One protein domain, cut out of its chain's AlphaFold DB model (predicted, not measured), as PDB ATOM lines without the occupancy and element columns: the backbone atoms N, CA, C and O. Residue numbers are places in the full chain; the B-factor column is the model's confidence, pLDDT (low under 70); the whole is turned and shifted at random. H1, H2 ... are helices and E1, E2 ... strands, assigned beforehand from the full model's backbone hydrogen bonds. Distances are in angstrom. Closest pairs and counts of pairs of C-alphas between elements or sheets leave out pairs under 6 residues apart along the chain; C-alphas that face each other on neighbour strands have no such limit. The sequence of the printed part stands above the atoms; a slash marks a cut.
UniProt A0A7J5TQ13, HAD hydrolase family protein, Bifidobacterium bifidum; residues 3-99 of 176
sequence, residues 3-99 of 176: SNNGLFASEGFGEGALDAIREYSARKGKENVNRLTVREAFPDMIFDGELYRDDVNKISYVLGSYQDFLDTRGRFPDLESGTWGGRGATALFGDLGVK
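What this domain is: This is residues 3 to 99 of the 176 residues of the protein "HAD hydrolase family protein" of Bifidobacterium bifidum (UniProt A0A7J5TQ13). A small, strongly twisted sheet of three strands, E2, E4 and E3, has helix H4 over one face, and an arc made of the short pieces E1, H1 and H3 and the longer helix H2, with the long link from H3 to E2, makes the other part of the domain. In that arc H2 only grazes the sheet, and E1 lies near E2. The printed part has 97 residues, with four named helices and four named strands in the order E1, H1, H2, H3, E2, H4, E3, E4; the class is mixed, helices and strands, and the sheet, in the order E2, E4, E3, is antiparallel. The whole is compact, with a radius of gyration of the C-alphas of 13.9 A and spans of 40 by 31 by 19 A.

Where its parts are: In the sheet, E2 is residues 56 to 62, 17.8 A long, from C-alpha 56 at (-9.032, 6.997, 38.576); E4 is residues 93 to 98, 17.2 A, ending with C-alpha 98 at (-0.009, 8.169, 36.158); E3 is residues 79 to 84, 16.2 A. H4 is residues 66 to 75, 14.5 A, and H2 is residues 18 to 27, 14.3 A. The short elements are E1, residues 6 to 8, beginning with C-alpha 6 at (-15.769, 13.712, 40.460), H1, residues 13 to 16, and H3, residues 38 to 41.

How they stand to each other: E4 is the inner strand. It is antiparallel to E2 at 162 degrees, with N 59 and O 96 within hydrogen-bond range at 2.8 A. E3 and E4 form a hairpin at 151 degrees, with N 82 and O 95 at 2.9 A. E2, H4 and E3 make a split strand-helix-strand unit, two strands running the same way with E4 between them, and its crossover is right-handed. H4 is on one face of the sheet, giving two layers, helix over sheet, at a height of 8.9 A. It is over E4 and, only just, with 3 C-alphas, over E3, along the strands at 13 degrees to E4 on the local plane; its closest C-alphas to E3 are those of Arg 73 and Ser 81, 5.8 A. H2 only grazes the sheet, with its residues 18 to 24. H3 only just touches H2, with 3 pairs of C-alphas within 8 A, the closest those of Leu 18 and Val 38, 5.8 A. H3 only just touches H1 too, with 3 pairs, the closest those of Gly 14 and Val 38, 5.5 A. E1 pairs with no named strand, but its residues 7 to 8 pair in parallel with residues 45 to 46. In H2 and H4 every O i to N i+4 pair is within hydrogen-bond range; H1 and H3 are too short for such a pair.

The domain as a whole: The C-alphas farthest apart, of Asn 32 and Asp 78, are 40.1 A apart. The printed part has no cut. The link from H3 to E2, 14 residues, is long. The mean pLDDT of the printed part is 93.8, and no printed residue is under 70.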
ATOM      1  N   SER A   3     -11.371  11.257  39.827       94.50
ATOM      2  CA  SER A   3     -11.832  10.391  38.736       94.50
ATOM      3  C   SER A   3     -12.546  11.217  37.667       94.50
ATOM      4  O   SER A   3     -12.760  12.418  37.847       94.50
ATOM      5  N   ASN A   4     -12.925  10.591  36.554       93.12
ATOM      6  CA  ASN A   4     -13.560  11.286  35.431       93.12
ATOM      7  C   ASN A   4     -14.890  11.967  35.783       93.12
ATOM      8  O   ASN A   4     -15.290  12.902  35.092       93.12
ATOM      9  N   ASN A   5     -15.580  11.515  36.832       93.56
ATOM     10  CA  ASN A   5     -16.898  12.028  37.203       93.56
ATOM     11  C   ASN A   5     -16.943  12.715  38.577       93.56
ATOM     12  O   ASN A   5     -18.034  13.023  39.054       93.56
ATOM     13  N   GLY A   6     -15.796  12.959  39.212       94.69
ATOM     14  CA  GLY A   6     -15.769  13.712  40.460       94.69
ATOM     15  C   GLY A   6     -14.568  13.451  41.355       94.69
ATOM     16  O   GLY A   6     -13.675  12.644  41.068       94.69
ATOM     17  N   LEU A   7     -14.589  14.162  42.480       96.38
ATOM     18  CA  LEU A   7     -13.617  14.070  43.558       96.38
ATOM     19  C   LEU A   7     -14.243  13.318  44.735       96.38
ATOM     20  O   LEU A   7     -15.205  13.786  45.329       96.38
ATOM     21  N   PHE A   8     -13.676  12.171  45.087       97.19
ATOM     22  CA  PHE A   8     -14.203  11.265  46.103       97.19
ATOM     23  C   PHE A   8     -13.349  11.305  47.374       97.19
ATOM     24  O   PHE A   8     -12.117  11.202  47.312       97.19
ATOM     25  N   ALA A   9     -14.005  11.431  48.523       96.88
ATOM     26  CA  ALA A   9     -13.406  11.317  49.846       96.88
ATOM     27  C   ALA A   9     -13.339   9.851  50.290       96.88
ATOM     28  O   ALA A   9     -14.300   9.103  50.119       96.88
ATOM     29  N   SER A  10     -12.226   9.454  50.912       95.19
ATOM     30  CA  SER A  10     -12.177   8.197  51.663       95.19
ATOM     31  C   SER A  10     -12.964   8.307  52.969       95.19
ATOM     32  O   SER A  10     -13.205   9.409  53.471       95.19
ATOM     33  N   GLU A  11     -13.304   7.161  53.561       94.19
ATOM     34  CA  GLU A  11     -13.839   7.116  54.922       94.19
ATOM     35  C   GLU A  11     -12.918   7.893  55.883       94.19
ATOM     36  O   GLU A  11     -11.690   7.841  55.773       94.19
ATOM     37  N   GLY A  12     -13.511   8.696  56.771       92.31
ATOM     38  CA  GLY A  12     -12.781   9.522  57.740       92.31
ATOM     39  C   GLY A  12     -12.051  10.750  57.171       92.31
ATOM     40  O   GLY A  12     -11.544  11.554  57.951       92.31
ATOM     41  N   PHE A  13     -12.027  10.968  55.846       95.00
ATOM     42  CA  PHE A  13     -11.313  12.105  55.239       95.00
ATOM     43  C   PHE A  13     -11.797  13.464  55.767       95.00
ATOM     44  O   PHE A  13     -10.993  14.363  55.994       95.00
ATOM     45  N   GLY A  14     -13.106  13.606  56.002       92.94
ATOM     46  CA  GLY A  14     -13.698  14.855  56.486       92.94
ATOM     47  C   GLY A  14     -13.151  15.328  57.838       92.94
ATOM     48  O   GLY A  14     -13.079  16.531  58.068       92.94
ATOM     49  N   GLU A  15     -12.741  14.409  58.709       93.81
ATOM     50  CA  GLU A  15     -12.123  14.742  59.996       93.81
ATOM     51  C   GLU A  15     -10.596  14.733  59.881       93.81
ATOM     52  O   GLU A  15      -9.941  15.702  60.262       93.81
ATOM     53  N   GLY A  16     -10.025  13.684  59.279       94.06
ATOM     54  CA  GLY A  16      -8.575  13.499  59.193       94.06
ATOM     55  C   GLY A  16      -7.844  14.549  58.350       94.06
ATOM     56  O   GLY A  16      -6.665  14.800  58.578       94.06
ATOM     57  N   ALA A  17      -8.523  15.193  57.397       96.00
ATOM     58  CA  ALA A  17      -7.933  16.243  56.566       96.00
ATOM     59  C   ALA A  17      -8.122  17.661  57.120       96.00
ATOM     60  O   ALA A  17      -7.596  18.612  56.537       96.00
ATOM     61  N   LEU A  18      -8.875  17.830  58.213       96.19
ATOM     62  CA  LEU A  18      -9.340  19.141  58.661       96.19
ATOM     63  C   LEU A  18      -8.184  20.101  58.961       96.19
ATOM     64  O   LEU A  18      -8.168  21.218  58.446       96.19
ATOM     65  N   ASP A  19      -7.201  19.657  59.740       95.94
ATOM     66  CA  ASP A  19      -6.072  20.502  60.137       95.94
ATOM     67  C   ASP A  19      -5.202  20.887  58.937       95.94
ATOM     68  O   ASP A  19      -4.874  22.060  58.756       95.94
ATOM     69  N   ALA A  20      -4.913  19.928  58.052       96.12
ATOM     70  CA  ALA A  20      -4.164  20.176  56.821       96.12
ATOM     71  C   ALA A  20      -4.885  21.176  55.901       96.12
ATOM     72  O   ALA A  20      -4.256  22.063  55.327       96.12
ATOM     73  N   ILE A  21      -6.212  21.084  55.780       95.88
ATOM     74  CA  ILE A  21      -7.018  21.996  54.957       95.88
ATOM     75  C   ILE A  21      -7.059  23.404  55.548       95.88
ATOM     76  O   ILE A  21      -6.973  24.388  54.804       95.88
ATOM     77  N   ARG A  22      -7.170  23.523  56.875       96.06
ATOM     78  CA  ARG A  22      -7.145  24.818  57.569       96.06
ATOM     79  C   ARG A  22      -5.793  25.497  57.436       96.06
ATOM     80  O   ARG A  22      -5.749  26.666  57.063       96.06
ATOM     81  N   GLU A  23      -4.714  24.756  57.660       95.44
ATOM     82  CA  GLU A  23      -3.344  25.238  57.491       95.44
ATOM     83  C   GLU A  23      -3.077  25.649  56.037       95.44
ATOM     84  O   GLU A  23      -2.570  26.739  55.773       95.44
ATOM     85  N   TYR A  24      -3.487  24.828  55.066       93.44
ATOM     86  CA  TYR A  24      -3.378  25.171  53.649       93.44
ATOM     87  C   TYR A  24      -4.138  26.458  53.302       93.44
ATOM     88  O   TYR A  24      -3.605  27.335  52.623       93.44
ATOM     89  N   SER A  25      -5.365  26.601  53.809       92.06
ATOM     90  CA  SER A  25      -6.187  27.794  53.595       92.06
ATOM     91  C   SER A  25      -5.581  29.037  54.253       92.06
ATOM     92  O   SER A  25      -5.604  30.113  53.659       92.06
ATOM     93  N   ALA A  26      -4.986  28.892  55.441       92.44
ATOM     94  CA  ALA A  26      -4.304  29.976  56.144       92.44
ATOM     95  C   ALA A  26      -3.083  30.469  55.360       92.44
ATOM     96  O   ALA A  26      -2.901  31.672  55.182       92.44
ATOM     97  N   ARG A  27      -2.285  29.543  54.804       89.69
ATOM     98  CA  ARG A  27      -1.145  29.861  53.924       89.69
ATOM     99  C   ARG A  27      -1.557  30.602  52.651       89.69
ATOM    100  O   ARG A  27      -0.735  31.297  52.063       89.69
ATOM    101  N   LYS A  28      -2.812  30.452  52.227       83.94
ATOM    102  CA  LYS A  28      -3.419  31.170  51.097       83.94
ATOM    103  C   LYS A  28      -4.119  32.473  51.513       83.94
ATOM    104  O   LYS A  28      -4.795  33.073  50.692       83.94
ATOM    105  N   GLY A  29      -3.961  32.915  52.763       85.44
ATOM    106  CA  GLY A  29      -4.504  34.184  53.254       85.44
ATOM    107  C   GLY A  29      -6.000  34.162  53.571       85.44
ATOM    108  O   GLY A  29      -6.584  35.216  53.805       85.44
ATOM    109  N   LYS A  30      -6.642  32.986  53.599       86.31
ATOM    110  CA  LYS A  30      -8.070  32.885  53.915       86.31
ATOM    111  C   LYS A  30      -8.311  33.255  55.380       86.31
ATOM    112  O   LYS A  30      -7.630  32.758  56.276       86.31
ATOM    113  N   GLU A  31      -9.306  34.095  55.637       88.56
ATOM    114  CA  GLU A  31      -9.701  34.459  57.000       88.56
ATOM    115  C   GLU A  31     -10.567  33.372  57.657       88.56
ATOM    116  O   GLU A  31     -11.179  32.536  56.990       88.56
ATOM    117  N   ASN A  32     -10.658  33.398  58.992       89.12
ATOM    118  CA  ASN A  32     -11.553  32.540  59.783       89.12
ATOM    119  C   ASN A  32     -11.388  31.021  59.554       89.12
ATOM    120  O   ASN A  32     -12.327  30.253  59.780       89.12
ATOM    121  N   VAL A  33     -10.185  30.564  59.189       91.50
ATOM    122  CA  VAL A  33      -9.881  29.141  58.928       91.50
ATOM    123  C   VAL A  33     -10.253  28.208  60.079       91.50
ATOM    124  O   VAL A  33     -10.634  27.071  59.841       91.50
ATOM    125  N   ASN A  34     -10.253  28.690  61.323       91.31
ATOM    126  CA  ASN A  34     -10.643  27.901  62.498       91.31
ATOM    127  C   ASN A  34     -12.098  27.403  62.448       91.31
ATOM    128  O   ASN A  34     -12.442  26.459  63.153       91.31
ATOM    129  N   ARG A  35     -12.958  28.041  61.644       92.31
ATOM    130  CA  ARG A  35     -14.354  27.632  61.428       92.31
ATOM    131  C   ARG A  35     -14.546  26.812  60.157       92.31
ATOM    132  O   ARG A  35     -15.584  26.182  60.029       92.31
ATOM    133  N   LEU A  36     -13.555  26.798  59.267       94.06
ATOM    134  CA  LEU A  36     -13.620  26.073  58.005       94.06
ATOM    135  C   LEU A  36     -13.758  24.574  58.270       94.06
ATOM    136  O   LEU A  36     -13.032  24.013  59.097       94.06
ATOM    137  N   THR A  37     -14.667  23.946  57.540       95.00
ATOM    138  CA  THR A  37     -14.834  22.496  57.447       95.00
ATOM    139  C   THR A  37     -14.311  21.979  56.107       95.00
ATOM    140  O   THR A  37     -14.191  22.721  55.130       95.00
ATOM    141  N   VAL A  38     -14.035  20.674  56.025       94.56
ATOM    142  CA  VAL A  38     -13.605  20.038  54.767       94.56
ATOM    143  C   VAL A  38     -14.672  20.159  53.678       94.56
ATOM    144  O   VAL A  38     -14.339  20.408  52.525       94.56
ATOM    145  N   ARG A  39     -15.956  20.054  54.040       94.50
ATOM    146  CA  ARG A  39     -17.076  20.188  53.096       94.50
ATOM    147  C   ARG A  39     -17.213  21.607  52.544       94.50
ATOM    148  O   ARG A  39     -17.539  21.766  51.381       94.50
ATOM    149  N   GLU A  40     -16.927  22.636  53.340       94.12
ATOM    150  CA  GLU A  40     -16.896  24.021  52.841       94.12
ATOM    151  C   GLU A  40     -15.676  24.294  51.955       94.12
ATOM    152  O   GLU A  40     -15.744  25.117  51.045       94.12
ATOM    153  N   ALA A  41     -14.548  23.630  52.222       92.19
ATOM    154  CA  ALA A  41     -13.364  23.727  51.373       92.19
ATOM    155  C   ALA A  41     -13.541  22.985  50.037       92.19
ATOM    156  O   ALA A  41     -13.002  23.425  49.025       92.19
ATOM    157  N   PHE A  42     -14.305  21.890  50.036       93.62
ATOM    158  CA  PHE A  42     -14.574  21.055  48.867       93.62
ATOM    159  C   PHE A  42     -16.079  20.757  48.741       93.62
ATOM    160  O   PHE A  42     -16.512  19.649  49.069       93.62
ATOM    161  N   PRO A  43     -16.884  21.727  48.273       94.19
ATOM    162  CA  PRO A  43     -18.343  21.593  48.226       94.19
ATOM    163  C   PRO A  43     -18.818  20.470  47.295       94.19
ATOM    164  O   PRO A  43     -19.813  19.816  47.594       94.19
ATOM    165  N   ASP A  44     -18.075  20.203  46.219       95.31
ATOM    166  CA  ASP A  44     -18.415  19.185  45.215       95.31
ATOM    167  C   ASP A  44     -17.803  17.806  45.511       95.31
ATOM    168  O   ASP A  44     -17.882  16.885  44.695       95.31
ATOM    169  N   MET A  45     -17.146  17.646  46.663       96.38
ATOM    170  CA  MET A  45     -16.550  16.369  47.038       96.38
ATOM    171  C   MET A  45     -17.630  15.351  47.407       96.38
ATOM    172  O   MET A  45     -18.501  15.599  48.240       96.38
ATOM    173  N   ILE A  46     -17.530  14.169  46.810       96.69
ATOM    174  CA  ILE A  46     -18.431  13.042  47.024       96.69
ATOM    175  C   ILE A  46     -17.917  12.241  48.219       96.69
ATOM    176  O   ILE A  46     -16.835  11.653  48.178       96.69
ATOM    177  N   PHE A  47     -18.699  12.224  49.292       96.00
ATOM    178  CA  PHE A  47     -18.450  11.401  50.473       96.00
ATOM    179  C   PHE A  47     -19.230  10.093  50.355       96.00
ATOM    180  O   PHE A  47     -20.274  10.061  49.706       96.00
ATOM    181  N   ASP A  48     -18.709   9.031  50.969       92.62
ATOM    182  CA  ASP A  48     -19.357   7.712  51.032       92.62
ATOM    183  C   ASP A  48     -19.627   7.074  49.649       92.62
ATOM    184  O   ASP A  48     -20.485   6.206  49.498       92.62
ATOM    185  N   GLY A  49     -18.888   7.511  48.621       92.00
ATOM    186  CA  GLY A  49     -18.957   6.960  47.267       92.00
ATOM    187  C   GLY A  49     -18.101   5.703  47.084       92.00
ATOM    188  O   GLY A  49     -17.192   5.424  47.865       92.00
ATOM    189  N   GLU A  50     -18.362   4.949  46.013       93.62
ATOM    190  CA  GLU A  50     -17.558   3.777  45.647       93.62
ATOM    191  C   GLU A  50     -16.149   4.197  45.205       93.62
ATOM    192  O   GLU A  50     -15.983   4.952  44.248       93.62
ATOM    193  N   LEU A  51     -15.134   3.702  45.919       93.75
ATOM    194  CA  LEU A  51     -13.727   4.050  45.686       93.75
ATOM    195  C   LEU A  51     -12.993   3.041  44.794       93.75
ATOM    196  O   LEU A  51     -11.922   3.355  44.280       93.75
ATOM    197  N   TYR A  52     -13.537   1.840  44.595       92.56
ATOM    198  CA  TYR A  52     -12.977   0.872  43.653       92.56
ATOM    199  C   TYR A  52     -13.474   1.199  42.251       92.56
ATOM    200  O   TYR A  52     -14.644   1.003  41.940       92.56
ATOM    201  N   ARG A  53     -12.586   1.757  41.427       92.75
ATOM    202  CA  ARG A  53     -12.941   2.322  40.125       92.75
ATOM    203  C   ARG A  53     -11.821   2.111  39.109       92.75
ATOM    204  O   ARG A  53     -10.655   2.006  39.487       92.75
ATOM    205  N   ASP A  54     -12.178   2.078  37.831       94.50
ATOM    206  CA  ASP A  54     -11.258   1.948  36.694       94.50
ATOM    207  C   ASP A  54     -10.939   3.290  36.005       94.50
ATOM    208  O   ASP A  54     -10.076   3.349  35.133       94.50
ATOM    209  N   ASP A  55     -11.582   4.377  36.437       93.88
ATOM    210  CA  ASP A  55     -11.476   5.728  35.877       93.88
ATOM    211  C   ASP A  55     -10.727   6.712  36.797       93.88
ATOM    212  O   ASP A  55     -10.975   7.923  36.778       93.88
ATOM    213  N   VAL A  56      -9.822   6.196  37.633       93.50
ATOM    214  CA  VAL A  56      -9.032   6.997  38.576       93.50
ATOM    215  C   VAL A  56      -7.871   7.679  37.859       93.50
ATOM    216  O   VAL A  56      -6.993   7.025  37.301       93.50
ATOM    217  N   ASN A  57      -7.826   9.007  37.951       91.94
ATOM    218  CA  ASN A  57      -6.784   9.825  37.330       91.94
ATOM    219  C   ASN A  57      -5.642  10.140  38.301       91.94
ATOM    220  O   ASN A  57      -4.470  10.150  37.920       91.94
ATOM    221  N   LYS A  58      -5.986  10.430  39.562       93.50
ATOM    222  CA  LYS A  58      -5.027  10.833  40.596       93.50
ATOM    223  C   LYS A  58      -5.573  10.536  41.989       93.50
ATOM    224  O   LYS A  58      -6.776  10.610  42.242       93.50
ATOM    225  N   ILE A  59      -4.689  10.244  42.931       95.50
ATOM    226  CA  ILE A  59      -5.028  10.079  44.345       95.50
ATOM    227  C   ILE A  59      -4.248  11.113  45.144       95.50
ATOM    228  O   ILE A  59      -3.029  11.129  45.093       95.50
ATOM    229  N   SER A  60      -4.954  11.940  45.910       95.50
ATOM    230  CA  SER A  60      -4.364  12.864  46.883       95.50
ATOM    231  C   SER A  60      -4.621  12.337  48.292       95.50
ATOM    232  O   SER A  60      -5.710  11.822  48.560       95.50
ATOM    233  N   TYR A  61      -3.640  12.464  49.182       96.50
ATOM    234  CA  TYR A  61      -3.702  11.987  50.563       96.50
ATOM    235  C   TYR A  61      -3.068  12.996  51.524       96.50
ATOM    236  O   TYR A  61      -2.210  13.790  51.142       96.50
ATOM    237  N   VAL A  62      -3.527  12.984  52.774       97.00
ATOM    238  CA  VAL A  62      -3.010  13.846  53.845       97.00
ATOM    239  C   VAL A  62      -1.708  13.251  54.371       97.00
ATOM    240  O   VAL A  62      -1.629  12.041  54.575       97.00
ATOM    241  N   LEU A  63      -0.699  14.093  54.591       97.00
ATOM    242  CA  LEU A  63       0.561  13.686  55.208       97.00
ATOM    243  C   LEU A  63       0.483  13.908  56.720       97.00
ATOM    244  O   LEU A  63       0.292  15.037  57.168       97.00
ATOM    245  N   GLY A  64       0.674  12.848  57.505       94.88
ATOM    246  CA  GLY A  64       0.989  12.964  58.929       94.88
ATOM    247  C   GLY A  64       2.464  13.312  59.145       94.88
ATOM    248  O   GLY A  64       2.822  13.993  60.105       94.88
ATOM    249  N   SER A  65       3.327  12.885  58.222       95.44
ATOM    250  CA  SER A  65       4.736  13.260  58.173       95.44
ATOM    251  C   SER A  65       5.282  13.241  56.741       95.44
ATOM    252  O   SER A  65       4.705  12.633  55.843       95.44
ATOM    253  N   TYR A  66       6.454  13.850  56.518       95.38
ATOM    254  CA  TYR A  66       7.135  13.725  55.222       95.38
ATOM    255  C   TYR A  66       7.604  12.288  54.929       95.38
ATOM    256  O   TYR A  66       7.810  11.940  53.768       95.38
ATOM    257  N   GLN A  67       7.742  11.438  55.955       97.44
ATOM    258  CA  GLN A  67       8.074  10.027  55.762       97.44
ATOM    259  C   GLN A  67       6.953   9.293  55.018       97.44
ATOM    260  O   GLN A  67       7.250   8.476  54.157       97.44
ATOM    261  N   ASP A  68       5.689   9.661  55.244       97.00
ATOM    262  CA  ASP A  68       4.537   9.058  54.565       97.00
ATOM    263  C   ASP A  68       4.644   9.223  53.040       97.00
ATOM    264  O   ASP A  68       4.330   8.306  52.279       97.00
ATOM    265  N   PHE A  69       5.147  10.376  52.583       97.12
ATOM    266  CA  PHE A  69       5.432  10.623  51.170       97.12
ATOM    267  C   PHE A  69       6.563   9.723  50.654       97.12
ATOM    268  O   PHE A  69       6.427   9.115  49.590       97.12
ATOM    269  N   LEU A  70       7.671   9.616  51.396       96.94
ATOM    270  CA  LEU A  70       8.810   8.779  51.006       96.94
ATOM    271  C   LEU A  70       8.427   7.295  50.936       96.94
ATOM    272  O   LEU A  70       8.776   6.616  49.967       96.94
ATOM    273  N   ASP A  71       7.660   6.817  51.912       98.00
ATOM    274  CA  ASP A  71       7.158   5.446  51.976       98.00
ATOM    275  C   ASP A  71       6.190   5.165  50.825       98.00
ATOM    276  O   ASP A  71       6.308   4.147  50.138       98.00
ATOM    277  N   THR A  72       5.265   6.090  50.558       97.25
ATOM    278  CA  THR A  72       4.312   5.974  49.447       97.25
ATOM    279  C   THR A  72       5.037   5.926  48.103       97.25
ATOM    280  O   THR A  72       4.763   5.047  47.285       97.25
ATOM    281  N   ARG A  73       6.022   6.805  47.893       96.25
ATOM    282  CA  ARG A  73       6.867   6.805  46.693       96.25
ATOM    283  C   ARG A  73       7.634   5.491  46.522       96.25
ATOM    284  O   ARG A  73       7.734   4.989  45.407       96.25
ATOM    285  N   GLY A  74       8.172   4.931  47.607       97.56
ATOM    286  CA  GLY A  74       8.867   3.643  47.578       97.56
ATOM    287  C   GLY A  74       7.936   2.461  47.292       97.56
ATOM    288  O   GLY A  74       8.332   1.513  46.617       97.56
ATOM    289  N   ARG A  75       6.692   2.522  47.778       97.75
ATOM    290  CA  ARG A  75       5.685   1.467  47.614       97.75
ATOM    291  C   ARG A  75       5.050   1.436  46.226       97.75
ATOM    292  O   ARG A  75       4.699   0.356  45.755       97.75
ATOM    293  N   PHE A  76       4.904   2.591  45.583       96.50
ATOM    294  CA  PHE A  76       4.299   2.720  44.257       96.50
ATOM    295  C   PHE A  76       5.300   3.299  43.251       96.50
ATOM    296  O   PHE A  76       5.064   4.374  42.697       96.50
ATOM    297  N   PRO A  77       6.419   2.599  42.983       95.38
ATOM    298  CA  PRO A  77       7.494   3.132  42.154       95.38
ATOM    299  C   PRO A  77       7.073   3.343  40.701       95.38
ATOM    300  O   PRO A  77       7.753   4.077  39.991       95.38
ATOM    301  N   ASP A  78       5.984   2.711  40.252       94.69
ATOM    302  CA  ASP A  78       5.433   2.814  38.897       94.69
ATOM    303  C   ASP A  78       4.470   3.990  38.704       94.69
ATOM    304  O   ASP A  78       4.104   4.296  37.570       94.69
ATOM    305  N   LEU A  79       4.125   4.698  39.779       94.94
ATOM    306  CA  LEU A  79       3.330   5.923  39.739       94.94
ATOM    307  C   LEU A  79       4.228   7.160  39.868       94.94
ATOM    308  O   LEU A  79       5.373   7.079  40.315       94.94
ATOM    309  N   GLU A  80       3.712   8.308  39.442       93.38
ATOM    310  CA  GLU A  80       4.340   9.604  39.687       93.38
ATOM    311  C   GLU A  80       3.891  10.107  41.059       93.38
ATOM    312  O   GLU A  80       2.691  10.174  41.321       93.38
ATOM    313  N   SER A  81       4.839  10.441  41.935       94.56
ATOM    314  CA  SER A  81       4.548  10.873  43.305       94.56
ATOM    315  C   SER A  81       4.907  12.341  43.511       94.56
ATOM    316  O   SER A  81       6.071  12.716  43.344       94.56
ATOM    317  N   GLY A  82       3.943  13.137  43.958       92.62
ATOM    318  CA  GLY A  82       4.106  14.553  44.265       92.62
ATOM    319  C   GLY A  82       3.809  14.895  45.724       92.62
ATOM    320  O   GLY A  82       3.335  14.070  46.509       92.62
ATOM    321  N   THR A  83       4.112  16.142  46.083       94.50
ATOM    322  CA  THR A  83       3.642  16.768  47.324       94.50
ATOM    323  C   THR A  83       3.141  18.168  47.039       94.50
ATOM    324  O   THR A  83       3.723  18.876  46.212       94.50
ATOM    325  N   TRP A  84       2.147  18.617  47.798       91.81
ATOM    326  CA  TRP A  84       1.623  19.973  47.704       91.81
ATOM    327  C   TRP A  84       1.192  20.521  49.072       91.81
ATOM    328  O   TRP A  84       1.303  19.875  50.118       91.81
ATOM    329  N   GLY A  85       0.796  21.795  49.081       90.00
ATOM    330  CA  GLY A  85       0.452  22.523  50.303       90.00
ATOM    331  C   GLY A  85       1.650  22.947  51.157       90.00
ATOM    332  O   GLY A  85       1.445  23.490  52.232       90.00
ATOM    333  N   GLY A  86       2.885  22.749  50.693       86.94
ATOM    334  CA  GLY A  86       4.136  23.110  51.369       86.94
ATOM    335  C   GLY A  86       5.340  22.512  50.634       86.94
ATOM    336  O   GLY A  86       5.196  22.061  49.499       86.94
ATOM    337  N   ARG A  87       6.527  22.500  51.256       82.00
ATOM    338  CA  ARG A  87       7.729  21.844  50.699       82.00
ATOM    339  C   ARG A  87       8.470  21.044  51.762       82.00
ATOM    340  O   ARG A  87       8.673  21.530  52.874       82.00
ATOM    341  N   GLY A  88       8.940  19.851  51.396       86.56
ATOM    342  CA  GLY A  88       9.665  18.972  52.316       86.56
ATOM    343  C   GLY A  88       8.843  18.703  53.577       86.56
ATOM    344  O   GLY A  88       7.651  18.423  53.489       86.56
ATOM    345  N   ALA A  89       9.454  18.882  54.749       87.38
ATOM    346  CA  ALA A  89       8.816  18.659  56.049       87.38
ATOM    347  C   ALA A  89       7.550  19.502  56.320       87.38
ATOM    348  O   ALA A  89       6.819  19.191  57.251       87.38
ATOM    349  N   THR A  90       7.284  20.558  55.539       91.00
ATOM    350  CA  THR A  90       6.074  21.387  55.688       91.00
ATOM    351  C   THR A  90       4.972  21.053  54.686       91.00
ATOM    352  O   THR A  90       3.931  21.716  54.701       91.00
ATOM    353  N   ALA A  91       5.189  20.088  53.786       95.00
ATOM    354  CA  ALA A  91       4.150  19.610  52.883       95.00
ATOM    355  C   ALA A  91       2.982  19.014  53.678       95.00
ATOM    356  O   ALA A  91       3.191  18.319  54.668       95.00
ATOM    357  N   LEU A  92       1.762  19.306  53.236       96.44
ATOM    358  CA  LEU A  92       0.532  18.907  53.931       96.44
ATOM    359  C   LEU A  92      -0.137  17.710  53.256       96.44
ATOM    360  O   LEU A  92      -0.873  16.957  53.890       96.44
ATOM    361  N   PHE A  93       0.128  17.539  51.963       96.81
ATOM    362  CA  PHE A  93      -0.499  16.524  51.139       96.81
ATOM    363  C   PHE A  93       0.527  15.871  50.222       96.81
ATOM    364  O   PHE A  93       1.457  16.525  49.738       96.81
ATOM    365  N   GLY A  94       0.315  14.587  49.966       96.75
ATOM    366  CA  GLY A  94       0.950  13.851  48.888       96.75
ATOM    367  C   GLY A  94      -0.050  13.578  47.773       96.75
ATOM    368  O   GLY A  94      -1.268  13.607  47.981       96.75
ATOM    369  N   ASP A  95       0.467  13.301  46.585       95.44
ATOM    370  CA  ASP A  95      -0.333  12.856  45.454       95.44
ATOM    371  C   ASP A  95       0.359  11.738  44.670       95.44
ATOM    372  O   ASP A  95       1.584  11.599  44.689       95.44
ATOM    373  N   LEU A  96      -0.458  10.900  44.039       95.62
ATOM    374  CA  LEU A  96      -0.063   9.828  43.139       95.62
ATOM    375  C   LEU A  96      -0.836   9.968  41.834       95.62
ATOM    376  O   LEU A  96      -2.070   9.974  41.843       95.62
ATOM    377  N   GLY A  97      -0.118  10.034  40.721       93.50
ATOM    378  CA  GLY A  97      -0.677  10.093  39.377       93.50
ATOM    379  C   GLY A  97      -0.039   9.076  38.437       93.50
ATOM    380  O   GLY A  97       0.933   8.394  38.767       93.50
ATOM    381  N   VAL A  98      -0.591   8.979  37.231       91.31
ATOM    382  CA  VAL A  98      -0.009   8.169  36.158       91.31
ATOM    383  C   VAL A  98       1.285   8.826  35.664       91.31
ATOM    384  O   VAL A  98       1.318  10.023  35.377       91.31
ATOM    385  N   LYS A  99       2.356   8.036  35.527       89.12
ATOM    386  CA  LYS A  99       3.635   8.522  34.992       89.12
ATOM    387  C   LYS A  99       3.495   9.102  33.591       89.12
ATOM    388  O   LYS A  99       2.754   8.593  32.756       89.12
TER     389      LYS A  99